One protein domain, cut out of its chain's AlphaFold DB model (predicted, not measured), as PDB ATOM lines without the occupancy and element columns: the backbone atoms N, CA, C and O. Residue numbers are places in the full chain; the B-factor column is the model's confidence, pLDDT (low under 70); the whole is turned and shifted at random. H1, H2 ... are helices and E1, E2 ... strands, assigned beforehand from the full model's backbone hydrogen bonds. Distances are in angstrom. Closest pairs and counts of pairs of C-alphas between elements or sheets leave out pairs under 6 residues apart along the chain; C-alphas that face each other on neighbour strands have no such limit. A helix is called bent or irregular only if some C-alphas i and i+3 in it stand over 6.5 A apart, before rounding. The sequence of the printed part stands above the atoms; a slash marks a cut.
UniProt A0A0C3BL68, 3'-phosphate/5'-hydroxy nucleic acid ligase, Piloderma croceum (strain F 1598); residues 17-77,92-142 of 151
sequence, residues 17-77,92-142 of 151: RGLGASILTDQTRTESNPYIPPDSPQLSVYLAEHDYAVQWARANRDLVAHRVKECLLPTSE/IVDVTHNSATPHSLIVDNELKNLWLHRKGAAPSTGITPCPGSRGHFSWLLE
ATOM      1  N   ARG A  17     -41.685  20.521  11.592       97.06
ATOM      2  CA  ARG A  17     -40.847  19.738  12.517       97.06
ATOM      3  C   ARG A  17     -41.192  18.243  12.422       97.06
ATOM      4  O   ARG A  17     -41.225  17.713  11.318       97.06
ATOM      5  N   GLY A  18     -41.401  17.567  13.553       97.50
ATOM      6  CA  GLY A  18     -41.716  16.137  13.586       97.50
ATOM      7  C   GLY A  18     -43.110  15.786  13.062       97.50
ATOM      8  O   GLY A  18     -43.293  14.668  12.602       97.50
ATOM      9  N   LEU A  19     -44.066  16.724  13.063       97.88
ATOM     10  CA  LEU A  19     -45.461  16.452  12.697       97.88
ATOM     11  C   LEU A  19     -45.612  16.047  11.224       97.88
ATOM     12  O   LEU A  19     -46.224  15.037  10.911       97.88
ATOM     13  N   GLY A  20     -45.018  16.807  10.299       97.19
ATOM     14  CA  GLY A  20     -45.060  16.426   8.881       97.19
ATOM     15  C   GLY A  20     -44.303  15.127   8.601       97.19
ATOM     16  O   GLY A  20     -44.693  14.366   7.722       97.19
ATOM     17  N   ALA A  21     -43.234  14.866   9.359       96.50
ATOM     18  CA  ALA A  21     -42.462  13.638   9.229       96.50
ATOM     19  C   ALA A  21     -43.244  12.414   9.728       96.50
ATOM     20  O   ALA A  21     -43.165  11.374   9.087       96.50
ATOM     21  N   SER A  22     -44.013  12.526  10.819       97.88
ATOM     22  CA  SER A  22     -44.845  11.418  11.302       97.88
ATOM     23  C   SER A  22     -45.951  11.078  10.311       97.88
ATOM     24  O   SER A  22     -46.088   9.912   9.962       97.88
ATOM     25  N   ILE A  23     -46.640  12.090   9.768       96.69
ATOM     26  CA  ILE A  23     -47.662  11.890   8.726       96.69
ATOM     27  C   ILE A  23     -47.045  11.182   7.514       96.69
ATOM     28  O   ILE A  23     -47.590  10.196   7.033       96.69
ATOM     29  N   LEU A  24     -45.881  11.641   7.036       94.75
ATOM     30  CA  LEU A  24     -45.195  10.987   5.920       94.75
ATOM     31  C   LEU A  24     -44.853   9.526   6.241       94.75
ATOM     32  O   LEU A  24     -45.135   8.661   5.421       94.75
ATOM     33  N   THR A  25     -44.282   9.252   7.418       96.19
ATOM     34  CA  THR A  25     -43.941   7.893   7.860       96.19
ATOM     35  C   THR A  25     -45.160   6.974   7.878       96.19
ATOM     36  O   THR A  25     -45.054   5.834   7.425       96.19
ATOM     37  N   ASP A  26     -46.302   7.457   8.368       94.81
ATOM     38  CA  ASP A  26     -47.541   6.679   8.415       94.81
ATOM     39  C   ASP A  26     -48.058   6.369   7.006       94.81
ATOM     40  O   ASP A  26     -48.403   5.220   6.720       94.81
ATOM     41  N   GLN A  27     -48.023   7.351   6.097       93.88
ATOM     42  CA  GLN A  27     -48.417   7.156   4.698       93.88
ATOM     43  C   GLN A  27     -47.464   6.203   3.959       93.88
ATOM     44  O   GLN A  27     -47.912   5.359   3.190       93.88
ATOM     45  N   THR A  28     -46.154   6.282   4.208       94.94
ATOM     46  CA  THR A  28     -45.146   5.482   3.489       94.94
ATOM     47  C   THR A  28     -44.756   4.185   4.198       94.94
ATOM     48  O   THR A  28     -43.686   3.629   3.949       94.94
ATOM     49  N   ARG A  29     -45.578   3.709   5.138       93.38
ATOM     50  CA  ARG A  29     -45.238   2.551   5.976       93.38
ATOM     51  C   ARG A  29     -45.089   1.258   5.175       93.38
ATOM     52  O   ARG A  29     -44.246   0.429   5.509       93.38
ATOM     53  N   THR A  30     -45.931   1.070   4.162       92.19
ATOM     54  CA  THR A  30     -45.955  -0.134   3.316       92.19
ATOM     55  C   THR A  30     -45.260   0.080   1.976       92.19
ATOM     56  O   THR A  30     -44.640  -0.843   1.459       92.19
ATOM     57  N   GLU A  31     -45.340   1.292   1.423       93.38
ATOM     58  CA  GLU A  31     -44.795   1.658   0.117       93.38
ATOM     59  C   GLU A  31     -44.120   3.029   0.192       93.38
ATOM     60  O   GLU A  31     -44.591   3.924   0.883       93.38
ATOM     61  N   SER A  32     -43.023   3.226  -0.538       90.19
ATOM     62  CA  SER A  32     -42.264   4.485  -0.492       90.19
ATOM     63  C   SER A  32     -42.963   5.661  -1.181       90.19
ATOM     64  O   SER A  32     -42.644   6.814  -0.891       90.19
ATOM     65  N   ASN A  33     -43.890   5.383  -2.100       88.00
ATOM     66  CA  ASN A  33     -44.637   6.388  -2.851       88.00
ATOM     67  C   ASN A  33     -46.077   5.904  -3.101       88.00
ATOM     68  O   ASN A  33     -46.404   5.532  -4.231       88.00
ATOM     69  N   PRO A  34     -46.912   5.845  -2.049       91.56
ATOM     70  CA  PRO A  34     -48.279   5.363  -2.167       91.56
ATOM     71  C   PRO A  34     -49.100   6.310  -3.047       91.56
ATOM     72  O   PRO A  34     -49.002   7.535  -2.942       91.56
ATOM     73  N   TYR A  35     -49.950   5.739  -3.894       91.38
ATOM     74  CA  TYR A  35     -50.968   6.495  -4.612       91.38
ATOM     75  C   TYR A  35     -52.281   6.455  -3.828       91.38
ATOM     76  O   TYR A  35     -52.789   5.376  -3.527       91.38
ATOM     77  N   ILE A  36     -52.841   7.628  -3.526       91.06
ATOM     78  CA  ILE A  36     -54.170   7.745  -2.922       91.06
ATOM     79  C   ILE A  36     -55.164   8.140  -4.025       91.06
ATOM     80  O   ILE A  36     -55.031   9.232  -4.584       91.06
ATOM     81  N   PRO A  37     -56.151   7.288  -4.355       91.06
ATOM     82  CA  PRO A  37     -57.167   7.621  -5.347       91.06
ATOM     83  C   PRO A  37     -57.984   8.875  -4.966       91.06
ATOM     84  O   PRO A  37     -58.304   9.055  -3.790       91.06
ATOM     85  N   PRO A  38     -58.369   9.737  -5.927       86.69
ATOM     86  CA  PRO A  38     -59.152  10.945  -5.649       86.69
ATOM     87  C   PRO A  38     -60.519  10.713  -4.992       86.69
ATOM     88  O   PRO A  38     -61.029  11.587  -4.297       86.69
ATOM     89  N   ASP A  39     -61.118   9.550  -5.225       88.12
ATOM     90  CA  ASP A  39     -62.422   9.116  -4.718       88.12
ATOM     91  C   ASP A  39     -62.330   8.329  -3.399       88.12
ATOM     92  O   ASP A  39     -63.348   7.956  -2.813       88.12
ATOM     93  N   SER A  40     -61.117   8.083  -2.907       93.50
ATOM     94  CA  SER A  40     -60.888   7.284  -1.712       93.50
ATOM     95  C   SER A  40     -61.105   8.108  -0.430       93.50
ATOM     96  O   SER A  40     -60.639   9.247  -0.324       93.50
ATOM     97  N   PRO A  41     -61.753   7.539   0.607       93.19
ATOM     98  CA  PRO A  41     -61.924   8.216   1.894       93.19
ATOM     99  C   PRO A  41     -60.591   8.476   2.615       93.19
ATOM    100  O   PRO A  41     -60.518   9.340   3.480       93.19
ATOM    101  N   GLN A  42     -59.521   7.763   2.258       93.44
ATOM    102  CA  GLN A  42     -58.180   7.989   2.788       93.44
ATOM    103  C   GLN A  42     -57.613   9.346   2.347       93.44
ATOM    104  O   GLN A  42     -56.849   9.949   3.100       93.44
ATOM    105  N   LEU A  43     -58.010   9.859   1.173       93.56
ATOM    106  CA  LEU A  43     -57.549  11.160   0.693       93.56
ATOM    107  C   LEU A  43     -57.980  12.284   1.633       93.56
ATOM    108  O   LEU A  43     -57.164  13.132   1.979       93.56
ATOM    109  N   SER A  44     -59.239  12.295   2.073       94.06
ATOM    110  CA  SER A  44     -59.742  13.361   2.947       94.06
ATOM    111  C   SER A  44     -59.053  13.358   4.313       94.06
ATOM    112  O   SER A  44     -58.736  14.425   4.837       94.06
ATOM    113  N   VAL A  45     -58.754  12.172   4.853       95.44
ATOM    114  CA  VAL A  45     -57.986  12.012   6.095       95.44
ATOM    115  C   VAL A  45     -56.567  12.551   5.920       95.44
ATOM    116  O   VAL A  45     -56.147  13.414   6.689       95.44
ATOM    117  N   TYR A  46     -55.863  12.117   4.870       95.56
ATOM    118  CA  TYR A  46     -54.516  12.600   4.567       95.56
ATOM    119  C   TYR A  46     -54.478  14.122   4.388       95.56
ATOM    120  O   TYR A  46     -53.600  14.786   4.936       95.56
ATOM    121  N   LEU A  47     -55.434  14.693   3.649       95.81
ATOM    122  CA  LEU A  47     -55.502  16.134   3.409       95.81
ATOM    123  C   LEU A  47     -55.746  16.921   4.697       95.81
ATOM    124  O   LEU A  47     -55.117  17.955   4.890       95.81
ATOM    125  N   ALA A  48     -56.590  16.423   5.604       97.19
ATOM    126  CA  ALA A  48     -56.807  17.065   6.898       97.19
ATOM    127  C   ALA A  48     -55.518  17.103   7.741       97.19
ATOM    128  O   ALA A  48     -55.168  18.145   8.299       97.19
ATOM    129  N   GLU A  49     -54.778  15.994   7.797       98.00
ATOM    130  CA  GLU A  49     -53.490  15.919   8.497       98.00
ATOM    131  C   GLU A  49     -52.427  16.807   7.837       98.00
ATOM    132  O   GLU A  49     -51.712  17.554   8.513       98.00
ATOM    133  N   HIS A  50     -52.345  16.763   6.506       97.31
ATOM    134  CA  HIS A  50     -51.470  17.601   5.694       97.31
ATOM    135  C   HIS A  50     -51.735  19.092   5.938       97.31
ATOM    136  O   HIS A  50     -50.805  19.842   6.248       97.31
ATOM    137  N   ASP A  51     -52.989  19.528   5.840       97.94
ATOM    138  CA  ASP A  51     -53.374  20.931   5.986       97.94
ATOM    139  C   ASP A  51     -53.114  21.421   7.407       97.94
ATOM    140  O   ASP A  51     -52.610  22.533   7.598       97.94
ATOM    141  N   TYR A  52     -53.365  20.572   8.406       98.50
ATOM    142  CA  TYR A  52     -52.987  20.849   9.784       98.50
ATOM    143  C   TYR A  52     -51.469  21.020   9.933       98.50
ATOM    144  O   TYR A  52     -51.011  21.988  10.543       98.50
ATOM    145  N   ALA A  53     -50.658  20.153   9.321       98.50
ATOM    146  CA  ALA A  53     -49.203  20.281   9.354       98.50
ATOM    147  C   ALA A  53     -48.700  21.554   8.649       98.50
ATOM    148  O   ALA A  53     -47.750  22.188   9.123       98.50
ATOM    149  N   VAL A  54     -49.333  21.970   7.547       98.25
ATOM    150  CA  VAL A  54     -49.028  23.237   6.861       98.25
ATOM    151  C   VAL A  54     -49.373  24.435   7.748       98.25
ATOM    152  O   VAL A  54     -48.556  25.353   7.869       98.25
ATOM    153  N   GLN A  55     -50.538  24.428   8.400       98.44
ATOM    154  CA  GLN A  55     -50.947  25.476   9.342       98.44
ATOM    155  C   GLN A  55     -50.002  25.553  10.542       98.44
ATOM    156  O   GLN A  55     -49.522  26.636  10.881       98.44
ATOM    157  N   TRP A  56     -49.646  24.404  11.120       98.56
ATOM    158  CA  TRP A  56     -48.648  24.313  12.181       98.56
ATOM    159  C   TRP A  56     -47.325  24.943  11.727       98.56
ATOM    160  O   TRP A  56     -46.725  25.734  12.453       98.56
ATOM    161  N   ALA A  57     -46.862  24.637  10.507       98.50
ATOM    162  CA  ALA A  57     -45.593  25.155   9.992       98.50
ATOM    163  C   ALA A  57     -45.596  26.683   9.868       98.50
ATOM    164  O   ALA A  57     -44.583  27.312  10.181       98.50
ATOM    165  N   ARG A  58     -46.722  27.275   9.449       98.25
ATOM    166  CA  ARG A  58     -46.916  28.733   9.414       98.25
ATOM    167  C   ARG A  58     -46.853  29.331  10.818       98.25
ATOM    168  O   ARG A  58     -46.033  30.210  11.063       98.25
ATOM    169  N   ALA A  59     -47.617  28.785  11.765       98.38
ATOM    170  CA  ALA A  59     -47.612  29.245  13.156       98.38
ATOM    171  C   ALA A  59     -46.217  29.149  13.803       98.38
ATOM    172  O   ALA A  59     -45.788  30.048  14.524       98.38
ATOM    173  N   ASN A  60     -45.463  28.093  13.501       98.56
ATOM    174  CA  ASN A  60     -44.091  27.940  13.977       98.56
ATOM    175  C   ASN A  60     -43.137  28.982  13.383       98.56
ATOM    176  O   ASN A  60     -42.301  29.522  14.105       98.56
ATOM    177  N   ARG A  61     -43.250  29.291  12.084       98.00
ATOM    178  CA  ARG A  61     -42.461  30.373  11.472       98.00
ATOM    179  C   ARG A  61     -42.785  31.721  12.104       98.00
ATOM    180  O   ARG A  61     -41.855  32.468  12.391       98.00
ATOM    181  N   ASP A  62     -44.057  31.979  12.388       97.19
ATOM    182  CA  ASP A  62     -44.509  33.212  13.033       97.19
ATOM    183  C   ASP A  62     -43.959  33.354  14.450       97.19
ATOM    184  O   ASP A  62     -43.405  34.397  14.795       97.19
ATOM    185  N   LEU A  63     -44.012  32.285  15.247       97.56
ATOM    186  CA  LEU A  63     -43.442  32.274  16.591       97.56
ATOM    187  C   LEU A  63     -41.920  32.472  16.571       97.56
ATOM    188  O   LEU A  63     -41.381  33.221  17.386       97.56
ATOM    189  N   VAL A  64     -41.210  31.815  15.650       97.44
ATOM    190  CA  VAL A  64     -39.759  31.995  15.501       97.44
ATOM    191  C   VAL A  64     -39.434  33.423  15.063       97.44
ATOM    192  O   VAL A  64     -38.534  34.029  15.636       97.44
ATOM    193  N   ALA A  65     -40.166  33.983  14.095       94.62
ATOM    194  CA  ALA A  65     -39.978  35.359  13.645       94.62
ATOM    195  C   ALA A  65     -40.217  36.364  14.780       94.62
ATOM    196  O   ALA A  65     -39.413  37.277  14.959       94.62
ATOM    197  N   HIS A  66     -41.262  36.157  15.583       92.25
ATOM    198  CA  HIS A  66     -41.534  36.968  16.766       92.25
ATOM    199  C   HIS A  66     -40.386  36.892  17.780       92.25
ATOM    200  O   HIS A  66     -39.865  37.923  18.182       92.25
ATOM    201  N   ARG A  67     -39.898  35.691  18.117       93.62
ATOM    202  CA  ARG A  67     -38.743  35.535  19.022       93.62
ATOM    203  C   ARG A  67     -37.479  36.211  18.492       93.62
ATOM    204  O   ARG A  67     -36.748  36.813  19.265       93.62
ATOM    205  N   VAL A  68     -37.221  36.129  17.185       92.12
ATOM    206  CA  VAL A  68     -36.082  36.833  16.575       92.12
ATOM    207  C   VAL A  68     -36.263  38.347  16.670       92.12
ATOM    208  O   VAL A  68     -35.300  39.035  16.996       92.12
ATOM    209  N   LYS A  69     -37.478  38.863  16.446       88.44
ATOM    210  CA  LYS A  69     -37.795  40.282  16.655       88.44
ATOM    211  C   LYS A  69     -37.473  40.713  18.088       88.44
ATOM    212  O   LYS A  69     -36.737  41.677  18.240       88.44
ATOM    213  N   GLU A  70     -37.931  39.975  19.099       87.75
ATOM    214  CA  GLU A  70     -37.653  40.274  20.516       87.75
ATOM    215  C   GLU A  70     -36.150  40.255  20.848       87.75
ATOM    216  O   GLU A  70     -35.671  41.061  21.637       87.75
ATOM    217  N   CYS A  71     -35.371  39.360  20.230       88.25
ATOM    218  CA  CYS A  71     -33.920  39.325  20.432       88.25
ATOM    219  C   CYS A  71     -33.180  40.490  19.759       88.25
ATOM    220  O   CYS A  71     -32.144  40.917  20.262       88.25
ATOM    221  N   LEU A  72     -33.649  40.947  18.595       85.31
ATOM    222  CA  LEU A  72     -33.006  42.018  17.825       85.31
ATOM    223  C   LEU A  72     -33.424  43.412  18.296       85.31
ATOM    224  O   LEU A  72     -32.623  44.340  18.230       85.31
ATOM    225  N   LEU A  73     -34.673  43.548  18.738       81.44
ATOM    226  CA  LEU A  73     -35.295  44.784  19.202       81.44
ATOM    227  C   LEU A  73     -35.896  44.544  20.597       81.44
ATOM    228  O   LEU A  73     -37.121  44.518  20.730       81.44
ATOM    229  N   PRO A  74     -35.066  44.311  21.630       72.44
ATOM    230  CA  PRO A  74     -35.575  44.128  22.980       72.44
ATOM    231  C   PRO A  74     -36.276  45.412  23.427       72.44
ATOM    232  O   PRO A  74     -35.700  46.497  23.344       72.44
ATOM    233  N   THR A  75     -37.511  45.302  23.912       65.25
ATOM    234  CA  THR A  75     -38.205  46.432  24.538       65.25
ATOM    235  C   THR A  75     -37.409  46.889  25.755       65.25
ATOM    236  O   THR A  75     -37.253  46.122  26.709       65.25
ATOM    237  N   SER A  76     -36.885  48.114  25.734       58.94
ATOM    238  CA  SER A  76     -36.227  48.686  26.905       58.94
ATOM    239  C   SER A  76     -37.282  49.292  27.839       58.94
ATOM    240  O   SER A  76     -38.168  50.016  27.391       58.94
ATOM    241  N   GLU A  77     -37.201  49.037  29.152       55.16
ATOM    242  CA  GLU A  77     -38.059  49.723  30.145       55.16
ATOM    243  C   GLU A  77     -37.794  51.248  30.202       55.16
ATOM    244  O   GLU A  77     -38.540  52.000  30.828       55.16
ATOM    245  N   ILE A  92     -42.788  40.421   5.685       91.62
ATOM    246  CA  ILE A  92     -42.864  40.753   4.252       91.62
ATOM    247  C   ILE A  92     -43.656  39.680   3.497       91.62
ATOM    248  O   ILE A  92     -44.596  39.984   2.773       91.62
ATOM    249  N   VAL A  93     -43.267  38.413   3.660       93.25
ATOM    250  CA  VAL A  93     -43.875  37.284   2.951       93.25
ATOM    251  C   VAL A  93     -43.687  35.986   3.735       93.25
ATOM    252  O   VAL A  93     -42.668  35.797   4.400       93.25
ATOM    253  N   ASP A  94     -44.659  35.081   3.633       94.69
ATOM    254  CA  ASP A  94     -44.551  33.698   4.088       94.69
ATOM    255  C   ASP A  94     -44.942  32.733   2.959       94.69
ATOM    256  O   ASP A  94     -46.024  32.842   2.385       94.69
ATOM    257  N   VAL A  95     -44.059  31.780   2.646       94.44
ATOM    258  CA  VAL A  95     -44.236  30.823   1.549       94.44
ATOM    259  C   VAL A  95     -43.954  29.397   2.013       94.44
ATOM    260  O   VAL A  95     -42.882  29.081   2.529       94.44
ATOM    261  N   THR A  96     -44.915  28.507   1.760       95.38
ATOM    262  CA  THR A  96     -44.756  27.057   1.917       95.38
ATOM    263  C   THR A  96     -44.299  26.447   0.592       95.38
ATOM    264  O   THR A  96     -44.949  26.636  -0.428       95.38
ATOM    265  N   HIS A  97     -43.199  25.689   0.619       94.00
ATOM    266  CA  HIS A  97     -42.614  25.034  -0.565       94.00
ATOM    267  C   HIS A  97     -42.742  23.496  -0.592       94.00
ATOM    268  O   HIS A  97     -42.251  22.840  -1.510       94.00
ATOM    269  N   ASN A  98     -43.384  22.926   0.432       95.75
ATOM    270  CA  ASN A  98     -43.746  21.514   0.520       95.75
ATOM    271  C   ASN A  98     -45.243  21.438   0.827       95.75
ATOM    272  O   ASN A  98     -45.638  21.748   1.951       95.75
ATOM    273  N   SER A  99     -46.061  21.111  -0.170       95.81
ATOM    274  CA  SER A  99     -47.523  21.065  -0.039       95.81
ATOM    275  C   SER A  99     -48.172  20.353  -1.223       95.81
ATOM    276  O   SER A  99     -47.668  20.468  -2.341       95.81
ATOM    277  N   ALA A 100     -49.334  19.745  -1.013       94.81
ATOM    278  CA  ALA A 100     -50.278  19.392  -2.071       94.81
ATOM    279  C   ALA A 100     -51.470  20.360  -2.030       94.81
ATOM    280  O   ALA A 100     -52.034  20.601  -0.967       94.81
ATOM    281  N   THR A 101     -51.838  20.955  -3.165       93.75
ATOM    282  CA  THR A 101     -52.969  21.901  -3.242       93.75
ATOM    283  C   THR A 101     -53.847  21.598  -4.450       93.75
ATOM    284  O   THR A 101     -53.284  21.276  -5.501       93.75
ATOM    285  N   PRO A 102     -55.178  21.770  -4.364       92.31
ATOM    286  CA  PRO A 102     -56.037  21.644  -5.532       92.31
ATOM    287  C   PRO A 102     -55.704  22.745  -6.544       92.31
ATOM    288  O   PRO A 102     -55.385  23.880  -6.172       92.31
ATOM    289  N   HIS A 103     -55.751  22.409  -7.827       90.38
ATOM    290  CA  HIS A 103     -55.476  23.339  -8.910       90.38
ATOM    291  C   HIS A 103     -56.269  22.964 -10.164       90.38
ATOM    292  O   HIS A 103     -56.389  21.785 -10.486       90.38
ATOM    293  N   SER A 104     -56.789  23.960 -10.877       90.50
ATOM    294  CA  SER A 104     -57.516  23.750 -12.130       90.50
ATOM    295  C   SER A 104     -56.668  24.253 -13.296       90.50
ATOM    296  O   SER A 104     -56.274  25.418 -13.308       90.50
ATOM    297  N   LEU A 105     -56.381  23.375 -14.257       88.06
ATOM    298  CA  LEU A 105     -55.545  23.663 -15.427       88.06
ATOM    299  C   LEU A 105     -56.261  23.257 -16.708       88.06
ATOM    300  O   LEU A 105     -57.015  22.282 -16.713       88.06
ATOM    301  N   ILE A 106     -55.992  23.973 -17.798       88.81
ATOM    302  CA  ILE A 106     -56.376  23.519 -19.134       88.81
ATOM    303  C   ILE A 106     -55.307  22.538 -19.622       88.81
ATOM    304  O   ILE A 106     -54.155  22.912 -19.825       88.81
ATOM    305  N   VAL A 107     -55.686  21.277 -19.813       86.00
ATOM    306  CA  VAL A 107     -54.817  20.211 -20.327       86.00
ATOM    307  C   VAL A 107     -55.508  19.603 -21.538       86.00
ATOM    308  O   VAL A 107     -56.648  19.160 -21.423       86.00
ATOM    309  N   ASP A 108     -54.835  19.594 -22.688       89.00
ATOM    310  CA  ASP A 108     -55.399  19.130 -23.965       89.00
ATOM    311  C   ASP A 108     -56.721  19.838 -24.333       89.00
ATOM    312  O   ASP A 108     -57.673  19.216 -24.793       89.00
ATOM    313  N   ASN A 109     -56.785  21.158 -24.111       89.25
ATOM    314  CA  ASN A 109     -57.967  22.014 -24.306       89.25
ATOM    315  C   ASN A 109     -59.179  21.690 -23.407       89.25
ATOM    316  O   ASN A 109     -60.264  22.228 -23.630       89.25
ATOM    317  N   GLU A 110     -59.003  20.889 -22.355       93.44
ATOM    318  CA  GLU A 110     -60.047  20.580 -21.375       93.44
ATOM    319  C   GLU A 110     -59.667  21.069 -19.974       93.44
ATOM    320  O   GLU A 110     -58.520  20.945 -19.542       93.44
ATOM    321  N   LEU A 111     -60.641  21.602 -19.228       92.00
ATOM    322  CA  LEU A 111     -60.441  21.984 -17.831       92.00
ATOM    323  C   LEU A 111     -60.344  20.729 -16.953       92.00
ATOM    324  O   LEU A 111     -61.313  19.979 -16.829       92.00
ATOM    325  N   LYS A 112     -59.201  20.530 -16.291       91.19
ATOM    326  CA  LYS A 112     -58.968  19.420 -15.358       91.19
ATOM    327  C   LYS A 112     -58.700  19.942 -13.952       91.19
ATOM    328  O   LYS A 112     -57.884  20.841 -13.756       91.19
ATOM    329  N   ASN A 113     -59.366  19.339 -12.967       90.81
ATOM    330  CA  ASN A 113     -59.078  19.548 -11.548       90.81
ATOM    331  C   ASN A 113     -58.016  18.542 -11.108       90.81
ATOM    332  O   ASN A 113     -58.220  17.333 -11.218       90.81
ATOM    333  N   LEU A 114     -56.884  19.041 -10.630       89.62
ATOM    334  CA  LEU A 114     -55.690  18.267 -10.323       89.62
ATOM    335  C   LEU A 114     -55.171  18.600  -8.923       89.62
ATOM    336  O   LEU A 114     -55.461  19.655  -8.356       89.62
ATOM    337  N   TRP A 115     -54.340  17.709  -8.392       90.44
ATOM    338  CA  TRP A 115     -53.529  17.977  -7.211       90.44
ATOM    339  C   TRP A 115     -52.134  18.417  -7.641       90.44
ATOM    340  O   TRP A 115     -51.400  17.672  -8.288       90.44
ATOM    341  N   LEU A 116     -51.754  19.639  -7.275       91.75
ATOM    342  CA  LEU A 116     -50.422  20.165  -7.534       91.75
ATOM    343  C   LEU A 116     -49.513  19.881  -6.339       91.75
ATOM    344  O   LEU A 116     -49.600  20.540  -5.299       91.75
ATOM    345  N   HIS A 117     -48.627  18.902  -6.509       92.94
ATOM    346  CA  HIS A 117     -47.618  18.530  -5.524       92.94
ATOM    347  C   HIS A 117     -46.381  19.411  -5.677       92.94
ATOM    348  O   HIS A 117     -45.710  19.407  -6.706       92.94
ATOM    349  N   ARG A 118     -46.045  20.149  -4.623       94.44
ATOM    350  CA  ARG A 118     -44.818  20.939  -4.531       94.44
ATOM    351  C   ARG A 118     -43.897  20.296  -3.508       94.44
ATOM    352  O   ARG A 118     -44.293  20.116  -2.359       94.44
ATOM    353  N   LYS A 119     -42.674  19.964  -3.926       93.75
ATOM    354  CA  LYS A 119     -41.592  19.483  -3.061       93.75
ATOM    355  C   LYS A 119     -40.340  20.300  -3.351       93.75
ATOM    356  O   LYS A 119     -39.736  20.153  -4.406       93.75
ATOM    357  N   GLY A 120     -39.988  21.197  -2.438       93.06
ATOM    358  CA  GLY A 120     -38.935  22.191  -2.651       93.06
ATOM    359  C   GLY A 120     -39.292  23.268  -3.681       93.06
ATOM    360  O   GLY A 120     -38.402  23.995  -4.109       93.06
ATOM    361  N   ALA A 121     -40.568  23.397  -4.059       92.75
ATOM    362  CA  ALA A 121     -41.045  24.346  -5.063       92.75
ATOM    363  C   ALA A 121     -42.026  25.341  -4.432       92.75
ATOM    364  O   ALA A 121     -42.957  24.944  -3.736       92.75
ATOM    365  N   ALA A 122     -41.826  26.635  -4.658       90.50
ATOM    366  CA  ALA A 122     -42.720  27.667  -4.146       90.50
ATOM    367  C   ALA A 122     -43.927  27.888  -5.083       90.50
ATOM    368  O   ALA A 122     -43.782  27.758  -6.300       90.50
ATOM    369  N   PRO A 123     -45.119  28.228  -4.558       89.81
ATOM    370  CA  PRO A 123     -46.192  28.792  -5.369       89.81
ATOM    371  C   PRO A 123     -45.764  30.129  -5.986       89.81
ATOM    372  O   PRO A 123     -45.098  30.928  -5.336       89.81
ATOM    373  N   SER A 124     -46.197  30.381  -7.218       86.25
ATOM    374  CA  SER A 124     -45.904  31.590  -7.995       86.25
ATOM    375  C   SER A 124     -47.000  32.665  -7.886       86.25
ATOM    376  O   SER A 124     -47.215  33.439  -8.812       86.25
ATOM    377  N   THR A 125     -47.723  32.729  -6.767       82.38
ATOM    378  CA  THR A 125     -48.902  33.603  -6.588       82.38
ATOM    379  C   THR A 125     -48.558  34.946  -5.927       82.38
ATOM    380  O   THR A 125     -49.278  35.402  -5.038       82.38
ATOM    381  N   GLY A 126     -47.429  35.549  -6.305       87.06
ATOM    382  CA  GLY A 126     -46.917  36.802  -5.741       87.06
ATOM    383  C   GLY A 126     -45.412  36.760  -5.468       87.06
ATOM    384  O   GLY A 126     -44.712  35.846  -5.913       87.06
ATOM    385  N   ILE A 127     -44.915  37.748  -4.711       91.06
ATOM    386  CA  ILE A 127     -43.497  37.828  -4.334       91.06
ATOM    387  C   ILE A 127     -43.077  36.520  -3.657       91.06
ATOM    388  O   ILE A 127     -43.696  36.074  -2.696       91.06
ATOM    389  N   THR A 128     -42.007  35.910  -4.152       91.06
ATOM    390  CA  THR A 128     -41.563  34.582  -3.738       91.06
ATOM    391  C   THR A 128     -40.109  34.625  -3.272       91.06
ATOM    392  O   THR A 128     -39.233  35.057  -4.027       91.06
ATOM    393  N   PRO A 129     -39.797  34.164  -2.048       91.25
ATOM    394  CA  PRO A 129     -38.423  34.073  -1.592       91.25
ATOM    395  C   PRO A 129     -37.667  32.966  -2.339       91.25
ATOM    396  O   PRO A 129     -38.050  31.799  -2.325       91.25
ATOM    397  N   CYS A 130     -36.577  33.388  -2.975       90.12
ATOM    398  CA  CYS A 130     -35.417  32.687  -3.521       90.12
ATOM    399  C   CYS A 130     -34.339  32.285  -2.495       90.12
ATOM    400  O   CYS A 130     -33.335  33.002  -2.436       90.12
ATOM    401  N   PRO A 131     -34.484  31.265  -1.622       87.50
ATOM    402  CA  PRO A 131     -33.469  30.988  -0.615       87.50
ATOM    403  C   PRO A 131     -32.171  30.435  -1.222       87.50
ATOM    404  O   PRO A 131     -32.153  29.315  -1.719       87.50
ATOM    405  N   GLY A 132     -31.065  31.165  -1.069       86.56
ATOM    406  CA  GLY A 132     -29.729  30.597  -1.262       86.56
ATOM    407  C   GLY A 132     -29.332  29.625  -0.143       86.56
ATOM    408  O   GLY A 132     -30.018  29.497   0.882       86.56
ATOM    409  N   SER A 133     -28.186  28.964  -0.321       84.75
ATOM    410  CA  SER A 133     -27.511  28.223   0.748       84.75
ATOM    411  C   SER A 133     -26.962  29.175   1.823       84.75
ATOM    412  O   SER A 133     -26.943  30.399   1.672       84.75
ATOM    413  N   ARG A 134     -26.522  28.621   2.959       85.50
ATOM    414  CA  ARG A 134     -25.943  29.416   4.049       85.50
ATOM    415  C   ARG A 134     -24.697  30.161   3.551       85.50
ATOM    416  O   ARG A 134     -23.760  29.525   3.089       85.50
ATOM    417  N   GLY A 135     -24.697  31.490   3.676       85.50
ATOM    418  CA  GLY A 135     -23.607  32.356   3.209       85.50
ATOM    419  C   GLY A 135     -23.721  32.806   1.748       85.50
ATOM    420  O   GLY A 135     -22.880  33.573   1.297       85.50
ATOM    421  N   HIS A 136     -24.746  32.366   1.011       90.06
ATOM    422  CA  HIS A 136     -25.026  32.821  -0.353       90.06
ATOM    423  C   HIS A 136     -26.178  33.833  -0.390       90.06
ATOM    424  O   HIS A 136     -26.983  33.927   0.542       90.06
ATOM    425  N   PHE A 137     -26.275  34.576  -1.498       90.75
ATOM    426  CA  PHE A 137     -27.371  35.514  -1.734       90.75
ATOM    427  C   PHE A 137     -28.734  34.818  -1.699       90.75
ATOM    428  O   PHE A 137     -28.891  33.682  -2.144       90.75
ATOM    429  N   SER A 138     -29.729  35.531  -1.179       90.44
ATOM    430  CA  SER A 138     -31.140  35.173  -1.294       90.44
ATOM    431  C   SER A 138     -31.870  36.285  -2.033       90.44
ATOM    432  O   SER A 138     -31.481  37.447  -1.941       90.44
ATOM    433  N   TRP A 139     -32.928  35.919  -2.748       91.25
ATOM    434  CA  TRP A 139     -33.653  36.814  -3.647       91.25
ATOM    435  C   TRP A 139     -35.128  36.892  -3.260       91.25
ATOM    436  O   TRP A 139     -35.667  35.956  -2.670       91.25
ATOM    437  N   LEU A 140     -35.786  37.989  -3.616       91.88
ATOM    438  CA  LEU A 140     -37.241  38.054  -3.730       91.88
ATOM    439  C   LEU A 140     -37.556  38.132  -5.221       91.88
ATOM    440  O   LEU A 140     -36.972  38.952  -5.924       91.88
ATOM    441  N   LEU A 141     -38.415  37.239  -5.696       92.25
ATOM    442  CA  LEU A 141     -38.758  37.099  -7.106       92.25
ATOM    443  C   LEU A 141     -40.226  37.451  -7.312       92.25
ATOM    444  O   LEU A 141     -41.061  37.069  -6.497       92.25
ATOM    445  N   GLU A 142     -40.540  38.127  -8.410       92.25
ATOM    446  CA  GLU A 142     -41.910  38.304  -8.882       92.25
ATOM    447  C   GLU A 142     -42.135  37.375 -10.085       92.25
ATOM    448  O   GLU A 142     -41.430  37.497 -11.090       92.25
TER     449      GLU A 142
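AT A GLANCE: This is residues 17 to 77 and 92 to 142 of the 151 residues of the protein "3'-phosphate/5'-hydroxy nucleic acid ligase" of Piloderma croceum (strain F 1598) (UniProt A0A0C3BL68). A long, bent two-stranded ribbon, E1 and E2, begins over one side of the long helix H2, while the short helix H1 folds back along another side of H2 as a helical hairpin. A second, tiny hairpin, E3 and E4, lies beyond the ribbon, and the end of H2 with its tail, residues 63 to 77, sticks out. The printed part has 112 residues with two named helices, then four named strands, H1 H2 E1 E2 E3 E4, in two antiparallel sheets, E1 - E2 and E3 - E4; the class is mixed. It is loose, with a radius of gyration of the C-alphas of 18.1 A, and elongated, spanning 58 by 35 by 27 A.

HOW THE PARTS SIT: E1, residues 98 to 107, and E2, residues 110 to 119, form an antiparallel hairpin at 157 degrees; N 103 and O 114 are 2.8 A apart, within hydrogen-bond range. E1 bends by 66 degrees at residue 104 and E2 by 58 degrees at residue 113. The closest C-alphas of E1 and H2, residues 41 to 72, are those of Ser 99 and Val 54, 7.4 A apart. H1, residues 18 to 27, touches residues 49 to 53 of H2 alone, closest at the C-alphas of Gly 20 and Ala 53, 5.7 A, with a shallow tilt of 16 degrees, opposite ways. E3, residues 128 to 130, and E4, residues 139 to 141, form an antiparallel hairpin, with N 130 and O 139 2.7 A apart, within hydrogen-bond range; both are apart from H2 and E1. Every O i to N i+4 pair is within hydrogen-bond range in H1, and 27 of 28 in H2.

IN THESE COORDINATES: E1 begins at C-alpha 98 (-43.746, 21.514, 0.520) and measures 23.6 A; E2 measures 26.0 A. H2 measures 47.3 A, ending at C-alpha 72 (-33.006, 42.018, 17.825), and H1 14.3 A. E3 measures 6.4 A and E4 6.2 A, ending at C-alpha 141 (-38.758, 37.099, -7.106).

THE WHOLE: The two C-alphas farthest apart, of Glu 77 and Asp 108, are 64.5 A apart. Residues 78 to 91 are not printed, and C-alphas 77 and 92 are 27.8 A apart across the cut. The link H1 to H2 is long, 13 residues. Residues 75 to 77 have pLDDT under 70.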